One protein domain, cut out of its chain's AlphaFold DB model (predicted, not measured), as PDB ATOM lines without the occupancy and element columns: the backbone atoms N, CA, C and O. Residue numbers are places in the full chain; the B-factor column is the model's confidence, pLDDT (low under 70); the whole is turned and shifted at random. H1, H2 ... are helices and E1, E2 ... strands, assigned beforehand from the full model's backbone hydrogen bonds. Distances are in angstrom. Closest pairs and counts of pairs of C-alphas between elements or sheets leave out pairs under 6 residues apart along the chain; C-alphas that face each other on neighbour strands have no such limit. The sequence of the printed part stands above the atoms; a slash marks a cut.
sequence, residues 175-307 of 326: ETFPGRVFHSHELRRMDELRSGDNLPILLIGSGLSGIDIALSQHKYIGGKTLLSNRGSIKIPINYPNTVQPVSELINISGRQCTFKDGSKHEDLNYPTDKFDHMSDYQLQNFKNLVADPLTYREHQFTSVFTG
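AT A GLANCE: This is residues 175 to 307 of the 326 residues of the protein "Flavin-containing monooxygenase" of Clytia hemisphaerica (UniProt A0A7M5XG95). A twisted sheet of five short strands has one long helix, H2, lying along one face, and E4, at its edge, turns sharply into a small hairpin, E5 and E6, near the ends of E2 and E3. Residues 283 to 298, with part of H3, stick out as a wide loop. The printed part has 133 residues, in the order E1 H1 E2 H2 E3 E4 E5 E6 H3 E7; under half are in these three helices and seven strands, class mixed. The large sheet runs E1 E7 E2 E3 E4 and is mixed, the hairpin antiparallel. The whole is compact, with a radius of gyration of the C-alphas of 14.6 A and spans of 39 by 37 by 30 A.

HOW THE PARTS SIT: Start at the sheet: E1, residues 180 to 183, E7, 303 to 306, E2, 201 to 204, E3, 225 to 228, and E4, 243 to 246. E7 is antiparallel to E1, N 182 and O 304 being 3.1 A apart, and to E2, N 305 and O 202 at 2.9 A. E3 is parallel to E2, N 226 and O 201 at 2.8 A, and to E4, N 244 and O 225 at 2.8 A. H2, residues 208 to 221, is on one face, two layers, at a height over the sheet of 9.1 A; on the local plane it stands at 3 degrees to E2 and runs along the strands. E2, H2 and E3 form a strand-helix-strand unit, two parallel neighbours with a helix between, its crossover right-handed. H1, residues 190 to 193, only grazes the sheet and touches H2, closest C-alphas Met 190 and Gln 217 at 5.9 A. E1, H1 and E2 are a split unit, E7 between its strands, also right-handed. E4 runs on at 99 degrees into E5, residues 249 to 253, in a hairpin with E6, residues 256 to 259, N 258 and O 251 at 2.9 A. H3, residues 280 to 288, is not on the sheet. In H2 and H3 every O i to N i+4 pair is within hydrogen-bond range; H1 is too short for one.

IN THESE COORDINATES: Find C-alpha 180, where E1 begins, at (13.170, -7.631, -34.287). H2 runs 19.4 A from C-alpha 208 at (0.211, -24.705, -37.429), H3 12.0 A and E5 11.6 A. E7 ends at C-alpha 306, (13.690, -12.580, -32.551).

THE WHOLE: The C-alphas of Asp 197 and Leu 294, the two farthest apart, are 42.0 A apart. The printed part has no cut. The links E3 to E4, E6 to H3 and H3 to E7 are long. Mean pLDDT of the printed part is 70.7; 48 residues are under 70, among them 269 to 307.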
ATOM      1  N   GLU A 175       6.049  -1.281 -29.567       81.94
ATOM      2  CA  GLU A 175       6.969  -0.223 -29.970       81.94
ATOM      3  C   GLU A 175       8.116  -0.003 -28.976       81.94
ATOM      4  O   GLU A 175       9.135   0.582 -29.330       81.94
ATOM      5  N   THR A 176       7.959  -0.475 -27.736       85.88
ATOM      6  CA  THR A 176       9.009  -0.417 -26.714       85.88
ATOM      7  C   THR A 176       9.956  -1.615 -26.776       85.88
ATOM      8  O   THR A 176      11.001  -1.590 -26.124       85.88
ATOM      9  N   PHE A 177       9.613  -2.667 -27.533       82.56
ATOM     10  CA  PHE A 177      10.456  -3.846 -27.675       82.56
ATOM     11  C   PHE A 177      11.716  -3.483 -28.462       82.56
ATOM     12  O   PHE A 177      11.606  -3.036 -29.603       82.56
ATOM     13  N   PRO A 178      12.921  -3.692 -27.904       78.56
ATOM     14  CA  PRO A 178      14.136  -3.288 -28.596       78.56
ATOM     15  C   PRO A 178      14.432  -4.169 -29.819       78.56
ATOM     16  O   PRO A 178      15.125  -3.714 -30.722       78.56
ATOM     17  N   GLY A 179      13.925  -5.410 -29.862       76.62
ATOM     18  CA  GLY A 179      14.287  -6.413 -30.868       76.62
ATOM     19  C   GLY A 179      13.457  -6.481 -32.134       76.62
ATOM     20  O   GLY A 179      12.525  -5.715 -32.355       76.62
ATOM     21  N   ARG A 180      13.822  -7.440 -32.993       79.75
ATOM     22  CA  ARG A 180      13.170  -7.631 -34.287       79.75
ATOM     23  C   ARG A 180      11.803  -8.272 -34.077       79.75
ATOM     24  O   ARG A 180      11.661  -9.322 -33.445       79.75
ATOM     25  N   VAL A 181      10.809  -7.653 -34.691       80.31
ATOM     26  CA  VAL A 181       9.427  -8.119 -34.749       80.31
ATOM     27  C   VAL A 181       9.101  -8.403 -36.202       80.31
ATOM     28  O   VAL A 181       9.307  -7.536 -37.046       80.31
ATOM     29  N   PHE A 182       8.602  -9.595 -36.513       83.44
ATOM     30  CA  PHE A 182       8.140  -9.912 -37.865       83.44
ATOM     31  C   PHE A 182       7.063 -10.997 -37.848       83.44
ATOM     32  O   PHE A 182       6.897 -11.743 -36.878       83.44
ATOM     33  N   HIS A 183       6.292 -11.082 -38.928       85.50
ATOM     34  CA  HIS A 183       5.298 -12.140 -39.081       85.50
ATOM     35  C   HIS A 183       5.959 -13.424 -39.604       85.50
ATOM     36  O   HIS A 183       6.895 -13.361 -40.393       85.50
ATOM     37  N   SER A 184       5.432 -14.603 -39.258       84.62
ATOM     38  CA  SER A 184       5.916 -15.903 -39.780       84.62
ATOM     39  C   SER A 184       6.008 -15.982 -41.312       84.62
ATOM     40  O   SER A 184       6.819 -16.732 -41.842       84.62
ATOM     41  N   HIS A 185       5.219 -15.167 -42.016       86.25
ATOM     42  CA  HIS A 185       5.273 -14.984 -43.471       86.25
ATOM     43  C   HIS A 185       6.660 -14.550 -43.975       86.25
ATOM     44  O   HIS A 185       7.042 -14.896 -45.088       86.25
ATOM     45  N   GLU A 186       7.426 -13.828 -43.160       86.44
ATOM     46  CA  GLU A 186       8.744 -13.306 -43.520       86.44
ATOM     47  C   GLU A 186       9.896 -14.218 -43.088       86.44
ATOM     48  O   GLU A 186      11.036 -13.960 -43.457       86.44
ATOM     49  N   LEU A 187       9.621 -15.281 -42.323       88.06
ATOM     50  CA  LEU A 187      10.652 -16.228 -41.913       88.06
ATOM     51  C   LEU A 187      11.182 -16.975 -43.139       88.06
ATOM     52  O   LEU A 187      10.399 -17.522 -43.920       88.06
ATOM     53  N   ARG A 188      12.506 -17.044 -43.291       90.38
ATOM     54  CA  ARG A 188      13.150 -17.824 -44.354       90.38
ATOM     55  C   ARG A 188      14.090 -18.871 -43.809       90.38
ATOM     56  O   ARG A 188      14.174 -19.949 -44.390       90.38
ATOM     57  N   ARG A 189      14.766 -18.592 -42.700       89.12
ATOM     58  CA  ARG A 189      15.738 -19.501 -42.102       89.12
ATOM     59  C   ARG A 189      15.562 -19.572 -40.597       89.12
ATOM     60  O   ARG A 189      15.309 -18.577 -39.928       89.12
ATOM     61  N   MET A 190      15.767 -20.761 -40.040       87.25
ATOM     62  CA  MET A 190      15.688 -20.953 -38.589       87.25
ATOM     63  C   MET A 190      16.847 -20.287 -37.838       87.25
ATOM     64  O   MET A 190      16.720 -20.022 -36.647       87.25
ATOM     65  N   ASP A 191      17.968 -19.988 -38.504       85.00
ATOM     66  CA  ASP A 191      19.079 -19.250 -37.895       85.00
ATOM     67  C   ASP A 191      18.755 -17.770 -37.635       85.00
ATOM     68  O   ASP A 191      19.348 -17.192 -36.726       85.00
ATOM     69  N   GLU A 192      17.752 -17.197 -38.313       83.94
ATOM     70  CA  GLU A 192      17.186 -15.880 -37.981       83.94
ATOM     71  C   GLU A 192      16.609 -15.839 -36.558       83.94
ATOM     72  O   GLU A 192      16.512 -14.773 -35.957       83.94
ATOM     73  N   LEU A 193      16.238 -17.002 -36.007       82.88
ATOM     74  CA  LEU A 193      15.664 -17.139 -34.669       82.88
ATOM     75  C   LEU A 193      16.729 -17.298 -33.571       82.88
ATOM     76  O   LEU A 193      16.381 -17.396 -32.394       82.88
ATOM     77  N   ARG A 194      18.021 -17.388 -33.922       79.38
ATOM     78  CA  ARG A 194      19.094 -17.681 -32.961       79.38
ATOM     79  C   ARG A 194      19.271 -16.547 -31.958       79.38
ATOM     80  O   ARG A 194      19.483 -15.410 -32.356       79.38
ATOM     81  N   SER A 195      19.285 -16.881 -30.668       69.94
ATOM     82  CA  SER A 195      19.564 -15.938 -29.585       69.94
ATOM     83  C   SER A 195      21.026 -15.954 -29.141       69.94
ATOM     84  O   SER A 195      21.612 -17.023 -28.966       69.94
ATOM     85  N   GLY A 196      21.611 -14.762 -28.962       64.31
ATOM     86  CA  GLY A 196      23.015 -14.585 -28.562       64.31
ATOM     87  C   GLY A 196      23.328 -15.114 -27.156       64.31
ATOM     88  O   GLY A 196      24.413 -15.639 -26.938       64.31
ATOM     89  N   ASP A 197      22.335 -15.079 -26.257       69.12
ATOM     90  CA  ASP A 197      22.461 -15.458 -24.839       69.12
ATOM     91  C   ASP A 197      21.568 -16.654 -24.444       69.12
ATOM     92  O   ASP A 197      21.210 -16.827 -23.279       69.12
ATOM     93  N   ASN A 198      21.139 -17.481 -25.408       72.19
ATOM     94  CA  ASN A 198      20.182 -18.581 -25.174       72.19
ATOM     95  C   ASN A 198      18.865 -18.118 -24.502       72.19
ATOM     96  O   ASN A 198      18.207 -18.861 -23.758       72.19
ATOM     97  N   LEU A 199      18.499 -16.860 -24.753       81.06
ATOM     98  CA  LEU A 199      17.237 -16.267 -24.338       81.06
ATOM     99  C   LEU A 199      16.105 -16.786 -25.219       81.06
ATOM    100  O   LEU A 199      16.338 -17.078 -26.400       81.06
ATOM    101  N   PRO A 200      14.888 -16.918 -24.675       86.25
ATOM    102  CA  PRO A 200      13.778 -17.384 -25.469       86.25
ATOM    103  C   PRO A 200      13.341 -16.336 -26.492       86.25
ATOM    104  O   PRO A 200      13.353 -15.130 -26.231       86.25
ATOM    105  N   ILE A 201      12.905 -16.820 -27.653       88.44
ATOM    106  CA  ILE A 201      12.050 -16.042 -28.546       88.44
ATOM    107  C   ILE A 201      10.606 -16.109 -28.053       88.44
ATOM    108  O   ILE A 201      10.196 -17.102 -27.448       88.44
ATOM    109  N   LEU A 202       9.812 -15.090 -28.364       88.88
ATOM    110  CA  LEU A 202       8.362 -15.171 -28.223       88.88
ATOM    111  C   LEU A 202       7.758 -15.551 -29.579       88.88
ATOM    112  O   LEU A 202       8.089 -14.962 -30.606       88.88
ATOM    113  N   LEU A 203       6.863 -16.532 -29.584       88.44
ATOM    114  CA  LEU A 203       5.974 -16.839 -30.699       88.44
ATOM    115  C   LEU A 203       4.547 -16.569 -30.243       88.44
ATOM    116  O   LEU A 203       4.076 -17.201 -29.296       88.44
ATOM    117  N   ILE A 204       3.848 -15.643 -30.899       86.69
ATOM    118  CA  ILE A 204       2.442 -15.380 -30.579       86.69
ATOM    119  C   ILE A 204       1.555 -16.091 -31.583       86.69
ATOM    120  O   ILE A 204       1.495 -15.707 -32.745       86.69
ATOM    121  N   GLY A 205       0.822 -17.078 -31.081       81.69
ATOM    122  CA  GLY A 205      -0.098 -17.930 -31.810       81.69
ATOM    123  C   GLY A 205       0.403 -19.368 -31.847       81.69
ATOM    124  O   GLY A 205       1.464 -19.652 -32.389       81.69
ATOM    125  N   SER A 206      -0.390 -20.299 -31.311       76.88
ATOM    126  CA  SER A 206      -0.094 -21.738 -31.336       76.88
ATOM    127  C   SER A 206      -0.869 -22.461 -32.446       76.88
ATOM    128  O   SER A 206      -1.430 -23.538 -32.234       76.88
ATOM    129  N   GLY A 207      -0.982 -21.816 -33.609       79.56
ATOM    130  CA  GLY A 207      -1.485 -22.440 -34.831       79.56
ATOM    131  C   GLY A 207      -0.439 -23.350 -35.479       79.56
ATOM    132  O   GLY A 207       0.633 -23.572 -34.916       79.56
ATOM    133  N   LEU A 208      -0.723 -23.839 -36.691       83.25
ATOM    134  CA  LEU A 208       0.211 -24.705 -37.429       83.25
ATOM    135  C   LEU A 208       1.600 -24.067 -37.593       83.25
ATOM    136  O   LEU A 208       2.598 -24.729 -37.331       83.25
ATOM    137  N   SER A 209       1.660 -22.782 -37.958       85.19
ATOM    138  CA  SER A 209       2.930 -22.066 -38.121       85.19
ATOM    139  C   SER A 209       3.692 -21.943 -36.802       85.19
ATOM    140  O   SER A 209       4.862 -22.303 -36.744       85.19
ATOM    141  N   GLY A 210       3.048 -21.475 -35.726       86.50
ATOM    142  CA  GLY A 210       3.717 -21.305 -34.431       86.50
ATOM    143  C   GLY A 210       4.259 -22.613 -33.860       86.50
ATOM    144  O   GLY A 210       5.372 -22.640 -33.343       86.50
ATOM    145  N   ILE A 211       3.509 -23.706 -34.017       87.25
ATOM    146  CA  ILE A 211       3.944 -25.041 -33.598       87.25
ATOM    147  C   ILE A 211       5.134 -25.518 -34.436       87.25
ATOM    148  O   ILE A 211       6.149 -25.918 -33.864       87.25
ATOM    149  N   ASP A 212       5.044 -25.469 -35.768       91.00
ATOM    150  CA  ASP A 212       6.119 -25.969 -36.632       91.00
ATOM    151  C   ASP A 212       7.401 -25.139 -36.484       91.00
ATOM    152  O   ASP A 212       8.488 -25.704 -36.389       91.00
ATOM    153  N   ILE A 213       7.286 -23.813 -36.353       90.81
ATOM    154  CA  ILE A 213       8.427 -22.920 -36.116       90.81
ATOM    155  C   ILE A 213       9.058 -23.196 -34.746       90.81
ATOM    156  O   ILE A 213      10.281 -23.294 -34.662       90.81
ATOM    157  N   ALA A 214       8.269 -23.371 -33.678       89.75
ATOM    158  CA  ALA A 214       8.797 -23.703 -32.351       89.75
ATOM    159  C   ALA A 214       9.597 -25.016 -32.367       89.75
ATOM    160  O   ALA A 214      10.714 -25.088 -31.847       89.75
ATOM    161  N   LEU A 215       9.042 -26.056 -32.998       91.62
ATOM    162  CA  LEU A 215       9.680 -27.370 -33.097       91.62
ATOM    163  C   LEU A 215      10.886 -27.357 -34.046       91.62
ATOM    164  O   LEU A 215      11.907 -27.978 -33.748       91.62
ATOM    165  N   SER A 216      10.810 -26.621 -35.155       91.62
ATOM    166  CA  SER A 216      11.920 -26.445 -36.095       91.62
ATOM    167  C   SER A 216      13.076 -25.687 -35.454       91.62
ATOM    168  O   SER A 216      14.230 -26.085 -35.594       91.62
ATOM    169  N   GLN A 217      12.786 -24.648 -34.679       88.44
ATOM    170  CA  GLN A 217      13.795 -23.932 -33.912       88.44
ATOM    171  C   GLN A 217      14.491 -24.851 -32.899       88.44
ATOM    172  O   GLN A 217      15.721 -24.909 -32.863       88.44
ATOM    173  N   HIS A 218      13.718 -25.612 -32.118       91.81
ATOM    174  CA  HIS A 218      14.268 -26.620 -31.211       91.81
ATOM    175  C   HIS A 218      15.199 -27.586 -31.960       91.81
ATOM    176  O   HIS A 218      16.349 -27.769 -31.567       91.81
ATOM    177  N   LYS A 219      14.724 -28.146 -33.077       92.50
ATOM    178  CA  LYS A 219      15.441 -29.141 -33.880       92.50
ATOM    179  C   LYS A 219      16.737 -28.610 -34.496       92.50
ATOM    180  O   LYS A 219      17.749 -29.300 -34.454       92.50
ATOM    181  N   TYR A 220      16.697 -27.439 -35.132       89.06
ATOM    182  CA  TYR A 220      17.796 -26.962 -35.979       89.06
ATOM    183  C   TYR A 220      18.772 -26.035 -35.257       89.06
ATOM    184  O   TYR A 220      19.937 -25.968 -35.646       89.06
ATOM    185  N   ILE A 221      18.323 -25.311 -34.227       87.31
ATOM    186  CA  ILE A 221      19.176 -24.348 -33.517       87.31
ATOM    187  C   ILE A 221      19.277 -24.589 -32.009       87.31
ATOM    188  O   ILE A 221      20.146 -23.985 -31.384       87.31
ATOM    189  N   GLY A 222      18.433 -25.448 -31.423       87.75
ATOM    190  CA  GLY A 222      18.400 -25.691 -29.974       87.75
ATOM    191  C   GLY A 222      17.861 -24.510 -29.157       87.75
ATOM    192  O   GLY A 222      18.115 -24.430 -27.958       87.75
ATOM    193  N   GLY A 223      17.152 -23.582 -29.806       86.50
ATOM    194  CA  GLY A 223      16.673 -22.336 -29.211       86.50
ATOM    195  C   GLY A 223      15.469 -22.526 -28.290       86.50
ATOM    196  O   GLY A 223      14.709 -23.497 -28.411       86.50
ATOM    197  N   LYS A 224      15.299 -21.583 -27.357       90.38
ATOM    198  CA  LYS A 224      14.163 -21.547 -26.434       90.38
ATOM    199  C   LYS A 224      13.009 -20.730 -27.009       90.38
ATOM    200  O   LYS A 224      13.215 -19.700 -27.640       90.38
ATOM    201  N   THR A 225      11.784 -21.166 -26.754       90.06
ATOM    202  CA  THR A 225      10.559 -20.546 -27.259       90.06
ATOM    203  C   THR A 225       9.543 -20.388 -26.145       90.06
ATOM    204  O   THR A 225       9.192 -21.375 -25.504       90.06
ATOM    205  N   LEU A 226       9.009 -19.183 -25.982       90.44
ATOM    206  CA  LEU A 226       7.725 -18.960 -25.328       90.44
ATOM    207  C   LEU A 226       6.635 -19.008 -26.399       90.44
ATOM    208  O   LEU A 226       6.605 -18.161 -27.290       90.44
ATOM    209  N   LEU A 227       5.752 -20.000 -26.342       88.31
ATOM    210  CA  LEU A 227       4.654 -20.163 -27.294       88.31
ATOM    211  C   LEU A 227       3.356 -19.634 -26.673       88.31
ATOM    212  O   LEU A 227       2.660 -20.349 -25.954       88.31
ATOM    213  N   SER A 228       3.047 -18.366 -26.936       86.25
ATOM    214  CA  SER A 228       1.852 -17.680 -26.435       86.25
ATOM    215  C   SER A 228       0.624 -18.065 -27.254       86.25
ATOM    216  O   SER A 228       0.657 -18.012 -28.483       86.25
ATOM    217  N   ASN A 229      -0.502 -18.352 -26.601       79.38
ATOM    218  CA  ASN A 229      -1.760 -18.668 -27.284       79.38
ATOM    219  C   ASN A 229      -2.955 -17.866 -26.753       79.38
ATOM    220  O   ASN A 229      -3.072 -17.609 -25.558       79.38
ATOM    221  N   ARG A 230      -3.902 -17.539 -27.641       71.62
ATOM    222  CA  ARG A 230      -5.222 -17.025 -27.255       71.62
ATOM    223  C   ARG A 230      -6.118 -18.204 -26.862       71.62
ATOM    224  O   ARG A 230      -6.765 -18.812 -27.712       71.62
ATOM    225  N   GLY A 231      -6.140 -18.542 -25.574       67.25
ATOM    226  CA  GLY A 231      -6.955 -19.633 -25.026       67.25
ATOM    227  C   GLY A 231      -6.219 -20.974 -24.923       67.25
ATOM    228  O   GLY A 231      -4.992 -21.021 -24.860       67.25
ATOM    229  N   SER A 232      -6.964 -22.082 -24.863       58.41
ATOM    230  CA  SER A 232      -6.377 -23.415 -24.689       58.41
ATOM    231  C   SER A 232      -5.644 -23.889 -25.946       58.41
ATOM    232  O   SER A 232      -6.107 -23.706 -27.076       58.41
ATOM    233  N   ILE A 233      -4.474 -24.505 -25.748       58.28
ATOM    234  CA  ILE A 233      -3.723 -25.176 -26.813       58.28
ATOM    235  C   ILE A 233      -4.595 -26.328 -27.316       58.28
ATOM    236  O   ILE A 233      -4.877 -27.267 -26.576       58.28
ATOM    237  N   LYS A 234      -5.063 -26.241 -28.563       57.03
ATOM    238  CA  LYS A 234      -6.012 -27.221 -29.119       57.03
ATOM    239  C   LYS A 234      -5.356 -28.535 -29.544       57.03
ATOM    240  O   LYS A 234      -6.056 -29.527 -29.706       57.03
ATOM    241  N   ILE A 235      -4.037 -28.537 -29.743       65.62
ATOM    242  CA  ILE A 235      -3.282 -29.721 -30.162       65.62
ATOM    243  C   ILE A 235      -2.485 -30.229 -28.953       65.62
ATOM    244  O   ILE A 235      -1.616 -29.500 -28.468       65.62
ATOM    245  N   PRO A 236      -2.764 -31.445 -28.447       71.94
ATOM    246  CA  PRO A 236      -2.036 -32.015 -27.320       71.94
ATOM    247  C   PRO A 236      -0.642 -32.443 -27.787       71.94
ATOM    248  O   PRO A 236      -0.443 -33.550 -28.283       71.94
ATOM    249  N   ILE A 237       0.323 -31.536 -27.670       80.38
ATOM    250  CA  ILE A 237       1.724 -31.773 -28.021       80.38
ATOM    251  C   ILE A 237       2.526 -31.893 -26.733       80.38
ATOM    252  O   ILE A 237       2.445 -31.028 -25.862       80.38
ATOM    253  N   ASN A 238       3.332 -32.949 -26.637       88.44
ATOM    254  CA  ASN A 238       4.382 -33.021 -25.633       88.44
ATOM    255  C   ASN A 238       5.576 -32.195 -26.126       88.44
ATOM    256  O   ASN A 238       6.380 -32.670 -26.929       88.44
ATOM    257  N   TYR A 239       5.619 -30.927 -25.728       90.75
ATOM    258  CA  TYR A 239       6.662 -30.011 -26.168       90.75
ATOM    259  C   TYR A 239       8.022 -30.389 -25.562       90.75
ATOM    260  O   TYR A 239       8.085 -30.809 -24.405       90.75
ATOM    261  N   PRO A 240       9.127 -30.232 -26.315       94.06
ATOM    262  CA  PRO A 240      10.458 -30.362 -25.737       94.06
ATOM    263  C   PRO A 240      10.680 -29.280 -24.673       94.06
ATOM    264  O   PRO A 240      10.093 -28.205 -24.747       94.06
ATOM    265  N   ASN A 241      11.612 -29.508 -23.744       92.62
ATOM    266  CA  ASN A 241      11.907 -28.570 -22.645       92.62
ATOM    267  C   ASN A 241      12.332 -27.162 -23.104       92.62
ATOM    268  O   ASN A 241      12.351 -26.236 -22.298       92.62
ATOM    269  N   THR A 242      12.708 -26.985 -24.374       92.31
ATOM    270  CA  THR A 242      13.031 -25.665 -24.931       92.31
ATOM    271  C   THR A 242      11.800 -24.913 -25.438       92.31
ATOM    272  O   THR A 242      11.919 -23.743 -25.774       92.31
ATOM    273  N   VAL A 243      10.623 -25.535 -25.510       91.94
ATOM    274  CA  VAL A 243       9.379 -24.897 -25.945       91.94
ATOM    275  C   VAL A 243       8.421 -24.862 -24.763       91.94
ATOM    276  O   VAL A 243       7.858 -25.877 -24.366       91.94
ATOM    277  N   GLN A 244       8.234 -23.672 -24.207       91.62
ATOM    278  CA  GLN A 244       7.353 -23.414 -23.081       91.62
ATOM    279  C   GLN A 244       6.073 -22.739 -23.579       91.62
ATOM    280  O   GLN A 244       6.112 -21.581 -24.003       91.62
ATOM    281  N   PRO A 245       4.914 -23.409 -23.521       90.06
ATOM    282  CA  PRO A 245       3.654 -22.739 -23.774       90.06
ATOM    283  C   PRO A 245       3.326 -21.750 -22.653       90.06
ATOM    284  O   PRO A 245       3.504 -22.058 -21.474       90.06
ATOM    285  N   VAL A 246       2.837 -20.569 -23.022       89.31
ATOM    286  CA  VAL A 246       2.448 -19.498 -22.092       89.31
ATOM    287  C   VAL A 246       1.058 -18.963 -22.439       89.31
ATOM    288  O   VAL A 246       0.537 -19.201 -23.535       89.31
ATOM    289  N   SER A 247       0.433 -18.266 -21.489       89.12
ATOM    290  CA  SER A 247      -0.886 -17.657 -21.682       89.12
ATOM    291  C   SER A 247      -0.860 -16.543 -22.740       89.12
ATOM    292  O   SER A 247       0.182 -16.198 -23.292       89.12
ATOM    293  N   GLU A 248      -2.026 -15.987 -23.055       87.44
ATOM    294  CA  GLU A 248      -2.180 -14.912 -24.038       87.44
ATOM    295  C   GLU A 248      -1.334 -13.692 -23.644       87.44
ATOM    296  O   GLU A 248      -1.479 -13.178 -22.535       87.44
ATOM    297  N   LEU A 249      -0.468 -13.220 -24.548       86.69
ATOM    298  CA  LEU A 249       0.253 -11.958 -24.374       86.69
ATOM    299  C   LEU A 249      -0.733 -10.785 -24.276       86.69
ATOM    300  O   LEU A 249      -1.582 -10.611 -25.151       86.69
ATOM    301  N   ILE A 250      -0.569  -9.957 -23.243       90.44
ATOM    302  CA  ILE A 250      -1.390  -8.763 -22.998       90.44
ATOM    303  C   ILE A 250      -0.614  -7.477 -23.283       90.44
ATOM    304  O   ILE A 250      -1.172  -6.548 -23.860       90.44
ATOM    305  N   ASN A 251       0.657  -7.411 -22.877       89.69
ATOM    306  CA  ASN A 251       1.467  -6.201 -23.006       89.69
ATOM    307  C   ASN A 251       2.963  -6.520 -23.095       89.69
ATOM    308  O   ASN A 251       3.434  -7.482 -22.477       89.69
ATOM    309  N   ILE A 252       3.700  -5.660 -23.795       86.06
ATOM    310  CA  ILE A 252       5.165  -5.622 -23.793       86.06
ATOM    311  C   ILE A 252       5.637  -4.300 -23.181       86.06
ATOM    312  O   ILE A 252       5.040  -3.252 -23.393       86.06
ATOM    313  N   SER A 253       6.691  -4.341 -22.371       89.81
ATOM    314  CA  SER A 253       7.374  -3.141 -21.880       89.81
ATOM    315  C   SER A 253       8.874  -3.389 -21.894       89.81
ATOM    316  O   SER A 253       9.394  -4.173 -21.094       89.81
ATOM    317  N   GLY A 254       9.574  -2.783 -22.853       86.56
ATOM    318  CA  GLY A 254      10.969  -3.114 -23.116       86.56
ATOM    319  C   GLY A 254      11.103  -4.599 -23.447       86.56
ATOM    320  O   GLY A 254      10.558  -5.079 -24.433       86.56
ATOM    321  N   ARG A 255      11.799  -5.350 -22.590       82.44
ATOM    322  CA  ARG A 255      12.019  -6.800 -22.742       82.44
ATOM    323  C   ARG A 255      11.061  -7.667 -21.927       82.44
ATOM    324  O   ARG A 255      11.166  -8.891 -21.986       82.44
ATOM    325  N   GLN A 256      10.176  -7.055 -21.143       89.25
ATOM    326  CA  GLN A 256       9.241  -7.772 -20.287       89.25
ATOM    327  C   GLN A 256       7.927  -8.025 -21.029       89.25
ATOM    328  O   GLN A 256       7.299  -7.096 -21.541       89.25
ATOM    329  N   CYS A 257       7.477  -9.275 -21.022       90.56
ATOM    330  CA  CYS A 257       6.135  -9.663 -21.447       90.56
ATOM    331  C   CYS A 257       5.241  -9.886 -20.237       90.56
ATOM    332  O   CYS A 257       5.654 -10.521 -19.270       90.56
ATOM    333  N   THR A 258       4.003  -9.400 -20.314       92.50
ATOM    334  CA  THR A 258       2.939  -9.718 -19.354       92.50
ATOM    335  C   THR A 258       1.856 -10.530 -20.050       92.50
ATOM    336  O   THR A 258       1.365 -10.134 -21.112       92.50
ATOM    337  N   PHE A 259       1.473 -11.651 -19.442       91.88
ATOM    338  CA  PHE A 259       0.471 -12.570 -19.970       91.88
ATOM    339  C   PHE A 259      -0.829 -12.517 -19.157       91.88
ATOM    340  O   PHE A 259      -0.880 -12.015 -18.035       91.88
ATOM    341  N   LYS A 260      -1.911 -13.038 -19.736       91.56
ATOM    342  CA  LYS A 260      -3.276 -12.958 -19.190       91.56
ATOM    343  C   LYS A 260      -3.474 -13.658 -17.848       91.56
ATOM    344  O   LYS A 260      -4.371 -13.290 -17.099       91.56
ATOM    345  N   ASP A 261      -2.661 -14.664 -17.550       91.31
ATOM    346  CA  ASP A 261      -2.656 -15.363 -16.261       91.31
ATOM    347  C   ASP A 261      -1.886 -14.602 -15.162       91.31
ATOM    348  O   ASP A 261      -1.753 -15.098 -14.046       91.31
ATOM    349  N   GLY A 262      -1.382 -13.401 -15.466       91.69
ATOM    350  CA  GLY A 262      -0.578 -12.583 -14.563       91.69
ATOM    351  C   GLY A 262       0.906 -12.948 -14.554       91.69
ATOM    352  O   GLY A 262       1.691 -12.234 -13.927       91.69
ATOM    353  N   SER A 263       1.313 -14.012 -15.257       92.19
ATOM    354  CA  SER A 263       2.725 -14.357 -15.391       92.19
ATOM    355  C   SER A 263       3.476 -13.288 -16.184       92.19
ATOM    356  O   SER A 263       2.925 -12.584 -17.041       92.19
ATOM    357  N   LYS A 264       4.762 -13.158 -15.867       92.50
ATOM    358  CA  LYS A 264       5.684 -12.250 -16.538       92.50
ATOM    359  C   LYS A 264       6.931 -13.008 -16.941       92.50
ATOM    360  O   LYS A 264       7.382 -13.884 -16.206       92.50
ATOM    361  N   HIS A 265       7.490 -12.646 -18.085       87.12
ATOM    362  CA  HIS A 265       8.797 -13.128 -18.502       87.12
ATOM    363  C   HIS A 265       9.677 -11.931 -18.837       87.12
ATOM    364  O   HIS A 265       9.255 -11.042 -19.575       87.12
ATOM    365  N   GLU A 266      10.875 -11.906 -18.266       80.62
ATOM    366  CA  GLU A 266      11.897 -10.889 -18.515       80.62
ATOM    367  C   GLU A 266      12.916 -11.419 -19.530       80.62
ATOM    368  O   GLU A 266      12.942 -12.615 -19.822       80.62
ATOM    369  N   ASP A 267      13.726 -10.536 -20.109       69.69
ATOM    370  CA  ASP A 267      14.832 -10.912 -20.997       69.69
ATOM    371  C   ASP A 267      14.448 -11.748 -22.225       69.69
ATOM    372  O   ASP A 267      15.087 -12.749 -22.555       69.69
ATOM    373  N   LEU A 268      13.443 -11.305 -22.985       70.00
ATOM    374  CA  LEU A 268      13.311 -11.777 -24.364       70.00
ATOM    375  C   LEU A 268      14.577 -11.461 -25.178       70.00
ATOM    376  O   LEU A 268      15.232 -10.427 -24.979       70.00
ATOM    377  N   ASN A 269      14.919 -12.372 -26.093       64.94
ATOM    378  CA  ASN A 269      16.086 -12.242 -26.962       64.94
ATOM    379  C   ASN A 269      16.112 -10.892 -27.709       64.94
ATOM    380  O   ASN A 269      15.101 -10.471 -28.271       64.94
ATOM    381  N   TYR A 270      17.290 -10.260 -27.743       42.06
ATOM    382  CA  TYR A 270      17.586  -9.044 -28.494       42.06
ATOM    383  C   TYR A 270      19.018  -9.093 -29.049       42.06
ATOM    384  O   TYR A 270      19.932  -9.403 -28.286       42.06
ATOM    385  N   PRO A 271      19.252  -8.746 -30.324       38.72
ATOM    386  CA  PRO A 271      20.585  -8.442 -30.809       38.72
ATOM    387  C   PRO A 271      20.871  -6.943 -30.805       38.72
ATOM    388  O   PRO A 271      20.126  -6.149 -31.372       38.72
ATOM    389  N   THR A 272      22.009  -6.566 -30.241       35.62
ATOM    390  CA  THR A 272      22.491  -5.182 -30.239       35.62
ATOM    391  C   THR A 272      23.176  -4.766 -31.536       35.62
ATOM    392  O   THR A 272      23.467  -3.587 -31.680       35.62
ATOM    393  N   ASP A 273      23.434  -5.669 -32.493       31.84
ATOM    394  CA  ASP A 273      24.302  -5.334 -33.625       31.84
ATOM    395  C   ASP A 273      23.922  -6.029 -34.942       31.84
ATOM    396  O   ASP A 273      23.986  -7.252 -35.070       31.84
ATOM    397  N   LYS A 274      23.674  -5.185 -35.957       31.38
ATOM    398  CA  LYS A 274      23.616  -5.471 -37.405       31.38
ATOM    399  C   LYS A 274      22.381  -6.208 -37.934       31.38
ATOM    400  O   LYS A 274      22.514  -7.285 -38.494       31.38
ATOM    401  N   PHE A 275      21.225  -5.557 -37.876       30.14
ATOM    402  CA  PHE A 275      20.294  -5.408 -39.006       30.14
ATOM    403  C   PHE A 275      19.437  -4.191 -38.672       30.14
ATOM    404  O   PHE A 275      18.494  -4.271 -37.891       30.14
ATOM    405  N   ASP A 276      19.868  -3.039 -39.175       29.75
ATOM    406  CA  ASP A 276      19.133  -1.797 -39.013       29.75
ATOM    407  C   ASP A 276      17.842  -1.874 -39.841       29.75
ATOM    408  O   ASP A 276      17.869  -2.188 -41.032       29.75
ATOM    409  N   HIS A 277      16.744  -1.553 -39.160       34.44
ATOM    410  CA  HIS A 277      15.421  -1.200 -39.673       34.44
ATOM    411  C   HIS A 277      14.438  -2.335 -40.008       34.44
ATOM    412  O   HIS A 277      14.693  -3.255 -40.784       34.44
ATOM    413  N   MET A 278      13.225  -2.178 -39.458       38.59
ATOM    414  CA  MET A 278      12.011  -2.573 -40.166       38.59
ATOM    415  C   MET A 278      12.073  -1.987 -41.583       38.59
ATOM    416  O   MET A 278      12.400  -0.809 -41.721       38.59
ATOM    417  N   SER A 279      11.747  -2.749 -42.626       42.72
ATOM    418  CA  SER A 279      11.631  -2.168 -43.967       42.72
ATOM    419  C   SER A 279      10.589  -1.039 -43.956       42.72
ATOM    420  O   SER A 279       9.608  -1.097 -43.211       42.72
ATOM    421  N   ASP A 280      10.754  -0.003 -44.782       37.38
ATOM    422  CA  ASP A 280       9.771   1.092 -44.879       37.38
ATOM    423  C   ASP A 280       8.352   0.572 -45.193       37.38
ATOM    424  O   ASP A 280       7.355   1.143 -44.747       37.38
ATOM    425  N   TYR A 281       8.263  -0.582 -45.864       40.38
ATOM    426  CA  TYR A 281       7.032  -1.348 -46.060       40.38
ATOM    427  C   TYR A 281       6.414  -1.839 -44.738       40.38
ATOM    428  O   TYR A 281       5.204  -1.725 -44.546       40.38
ATOM    429  N   GLN A 282       7.218  -2.360 -43.805       42.66
ATOM    430  CA  GLN A 282       6.763  -2.776 -42.475       42.66
ATOM    431  C   GLN A 282       6.257  -1.581 -41.655       42.66
ATOM    432  O   GLN A 282       5.188  -1.680 -41.062       42.66
ATOM    433  N   LEU A 283       6.953  -0.437 -41.675       40.06
ATOM    434  CA  LEU A 283       6.546   0.785 -40.963       40.06
ATOM    435  C   LEU A 283       5.288   1.441 -41.557       40.06
ATOM    436  O   LEU A 283       4.428   1.907 -40.806       40.06
ATOM    437  N   GLN A 284       5.154   1.471 -42.888       37.12
ATOM    438  CA  GLN A 284       3.958   1.995 -43.552       37.12
ATOM    439  C   GLN A 284       2.751   1.068 -43.378       37.12
ATOM    440  O   GLN A 284       1.660   1.558 -43.092       37.12
ATOM    441  N   ASN A 285       2.918  -0.255 -43.460       40.69
ATOM    442  CA  ASN A 285       1.796  -1.186 -43.299       40.69
ATOM    443  C   ASN A 285       1.385  -1.410 -41.843       40.69
ATOM    444  O   ASN A 285       0.198  -1.604 -41.597       40.69
ATOM    445  N   PHE A 286       2.291  -1.287 -40.865       36.03
ATOM    446  CA  PHE A 286       1.889  -1.233 -39.451       36.03
ATOM    447  C   PHE A 286       0.967  -0.040 -39.163       36.03
ATOM    448  O   PHE A 286       0.071  -0.140 -38.328       36.03
ATOM    449  N   LYS A 287       1.170   1.087 -39.861       32.59
ATOM    450  CA  LYS A 287       0.335   2.291 -39.736       32.59
ATOM    451  C   LYS A 287      -0.936   2.236 -40.594       32.59
ATOM    452  O   LYS A 287      -1.949   2.790 -40.181       32.59
ATOM    453  N   ASN A 288      -0.907   1.552 -41.743       29.73
ATOM    454  CA  ASN A 288      -1.978   1.590 -42.750       29.73
ATOM    455  C   ASN A 288      -2.870   0.332 -42.825       29.73
ATOM    456  O   ASN A 288      -3.899   0.382 -43.488       29.73
ATOM    457  N   LEU A 289      -2.571  -0.762 -42.108       35.28
ATOM    458  CA  LEU A 289      -3.513  -1.890 -41.922       35.28
ATOM    459  C   LEU A 289      -4.611  -1.599 -40.877       35.28
ATOM    460  O   LEU A 289      -5.384  -2.476 -40.491       35.28
ATOM    461  N   VAL A 290      -4.724  -0.340 -40.450       35.75
ATOM    462  CA  VAL A 290      -5.807   0.191 -39.617       35.75
ATOM    463  C   VAL A 290      -7.033   0.500 -40.491       35.75
ATOM    464  O   VAL A 290      -7.469   1.640 -40.548       35.75
ATOM    465  N   ALA A 291      -7.576  -0.483 -41.214       29.81
ATOM    466  CA  ALA A 291      -8.923  -0.413 -41.804       29.81
ATOM    467  C   ALA A 291      -9.285  -1.723 -42.526       29.81
ATOM    468  O   ALA A 291      -8.964  -1.884 -43.696       29.81
ATOM    469  N   ASP A 292      -9.943  -2.649 -41.825       27.89
ATOM    470  CA  ASP A 292     -11.221  -3.276 -42.227       27.89
ATOM    471  C   ASP A 292     -11.492  -4.513 -41.329       27.89
ATOM    472  O   ASP A 292     -10.793  -5.522 -41.432       27.89
ATOM    473  N   PRO A 293     -12.486  -4.479 -40.417       30.73
ATOM    474  CA  PRO A 293     -12.799  -5.601 -39.529       30.73
ATOM    475  C   PRO A 293     -13.574  -6.760 -40.193       30.73
ATOM    476  O   PRO A 293     -13.916  -7.723 -39.492       30.73
ATOM    477  N   LEU A 294     -13.930  -6.671 -41.485       27.27
ATOM    478  CA  LEU A 294     -14.959  -7.535 -42.087       27.27
ATOM    479  C   LEU A 294     -14.477  -8.638 -43.034       27.27
ATOM    480  O   LEU A 294     -15.296  -9.455 -43.454       27.27
ATOM    481  N   THR A 295     -13.184  -8.782 -43.302       30.67
ATOM    482  CA  THR A 295     -12.680  -9.925 -44.079       30.67
ATOM    483  C   THR A 295     -11.484 -10.560 -43.374       30.67
ATOM    484  O   THR A 295     -10.631  -9.864 -42.849       30.67
ATOM    485  N   TYR A 296     -11.429 -11.897 -43.327       34.06
ATOM    486  CA  TYR A 296     -10.323 -12.706 -42.773       34.06
ATOM    487  C   TYR A 296     -10.305 -12.977 -41.252       34.06
ATOM    488  O   TYR A 296      -9.296 -12.813 -40.572       34.06
ATOM    489  N   ARG A 297     -11.396 -13.549 -40.717       28.16
ATOM    490  CA  ARG A 297     -11.454 -14.080 -39.333       28.16
ATOM    491  C   ARG A 297     -10.790 -15.454 -39.102       28.16
ATOM    492  O   ARG A 297     -10.787 -15.922 -37.968       28.16
ATOM    493  N   GLU A 298     -10.207 -16.101 -40.116       31.08
ATOM    494  CA  GLU A 298      -9.683 -17.483 -39.993       31.08
ATOM    495  C   GLU A 298      -8.167 -17.648 -40.194       31.08
ATOM    496  O   GLU A 298      -7.657 -18.773 -40.217       31.08
ATOM    497  N   HIS A 299      -7.406 -16.559 -40.316       39.38
ATOM    498  CA  HIS A 299      -5.952 -16.673 -40.394       39.38
ATOM    499  C   HIS A 299      -5.363 -16.824 -38.995       39.38
ATOM    500  O   HIS A 299      -5.358 -15.885 -38.197       39.38
ATOM    501  N   GLN A 300      -4.894 -18.043 -38.702       41.66
ATOM    502  CA  GLN A 300      -4.151 -18.351 -37.489       41.66
ATOM    503  C   GLN A 300      -2.897 -17.482 -37.457       41.66
ATOM    504  O   GLN A 300      -1.953 -17.670 -38.221       41.66
ATOM    505  N   PHE A 301      -2.961 -16.494 -36.580       44.03
ATOM    506  CA  PHE A 301      -1.907 -15.559 -36.262       44.03
ATOM    507  C   PHE A 301      -0.629 -16.308 -35.859       44.03
ATOM    508  O   PHE A 301      -0.693 -17.236 -35.052       44.03
ATOM    509  N   THR A 302       0.525 -15.950 -36.427       51.22
ATOM    510  CA  THR A 302       1.832 -16.339 -35.879       51.22
ATOM    511  C   THR A 302       2.832 -15.215 -36.129       51.22
ATOM    512  O   THR A 302       3.389 -15.112 -37.226       51.22
ATOM    513  N   SER A 303       3.057 -14.385 -35.109       54.25
ATOM    514  CA  SER A 303       4.169 -13.427 -35.080       54.25
ATOM    515  C   SER A 303       5.356 -14.008 -34.327       54.25
ATOM    516  O   SER A 303       5.184 -14.673 -33.303       54.25
ATOM    517  N   VAL A 304       6.551 -13.737 -34.843       51.44
ATOM    518  CA  VAL A 304       7.829 -14.207 -34.316       51.44
ATOM    519  C   VAL A 304       8.624 -12.993 -33.828       51.44
ATOM    520  O   VAL A 304       8.820 -12.027 -34.566       51.44
ATOM    521  N   PHE A 305       9.088 -13.036 -32.582       52.88
ATOM    522  CA  PHE A 305       9.938 -12.003 -31.982       52.88
ATOM    523  C   PHE A 305      11.342 -12.567 -31.845       52.88
ATOM    524  O   PHE A 305      11.532 -13.532 -31.113       52.88
ATOM    525  N   THR A 306      12.327 -12.017 -32.546       40.88
ATOM    526  CA  THR A 306      13.690 -12.580 -32.551       40.88
ATOM    527  C   THR A 306      14.739 -11.486 -32.527       40.88
ATOM    528  O   THR A 306      14.446 -10.315 -32.738       40.88
ATOM    529  N   GLY A 307      15.996 -11.884 -32.411       33.47
ATOM    530  CA  GLY A 307      16.987 -11.306 -33.301       33.47
ATOM    531  C   GLY A 307      18.365 -11.948 -33.150       33.47
ATOM    532  O   GLY A 307      18.580 -12.751 -32.250       33.47
TER     533      GLY A 307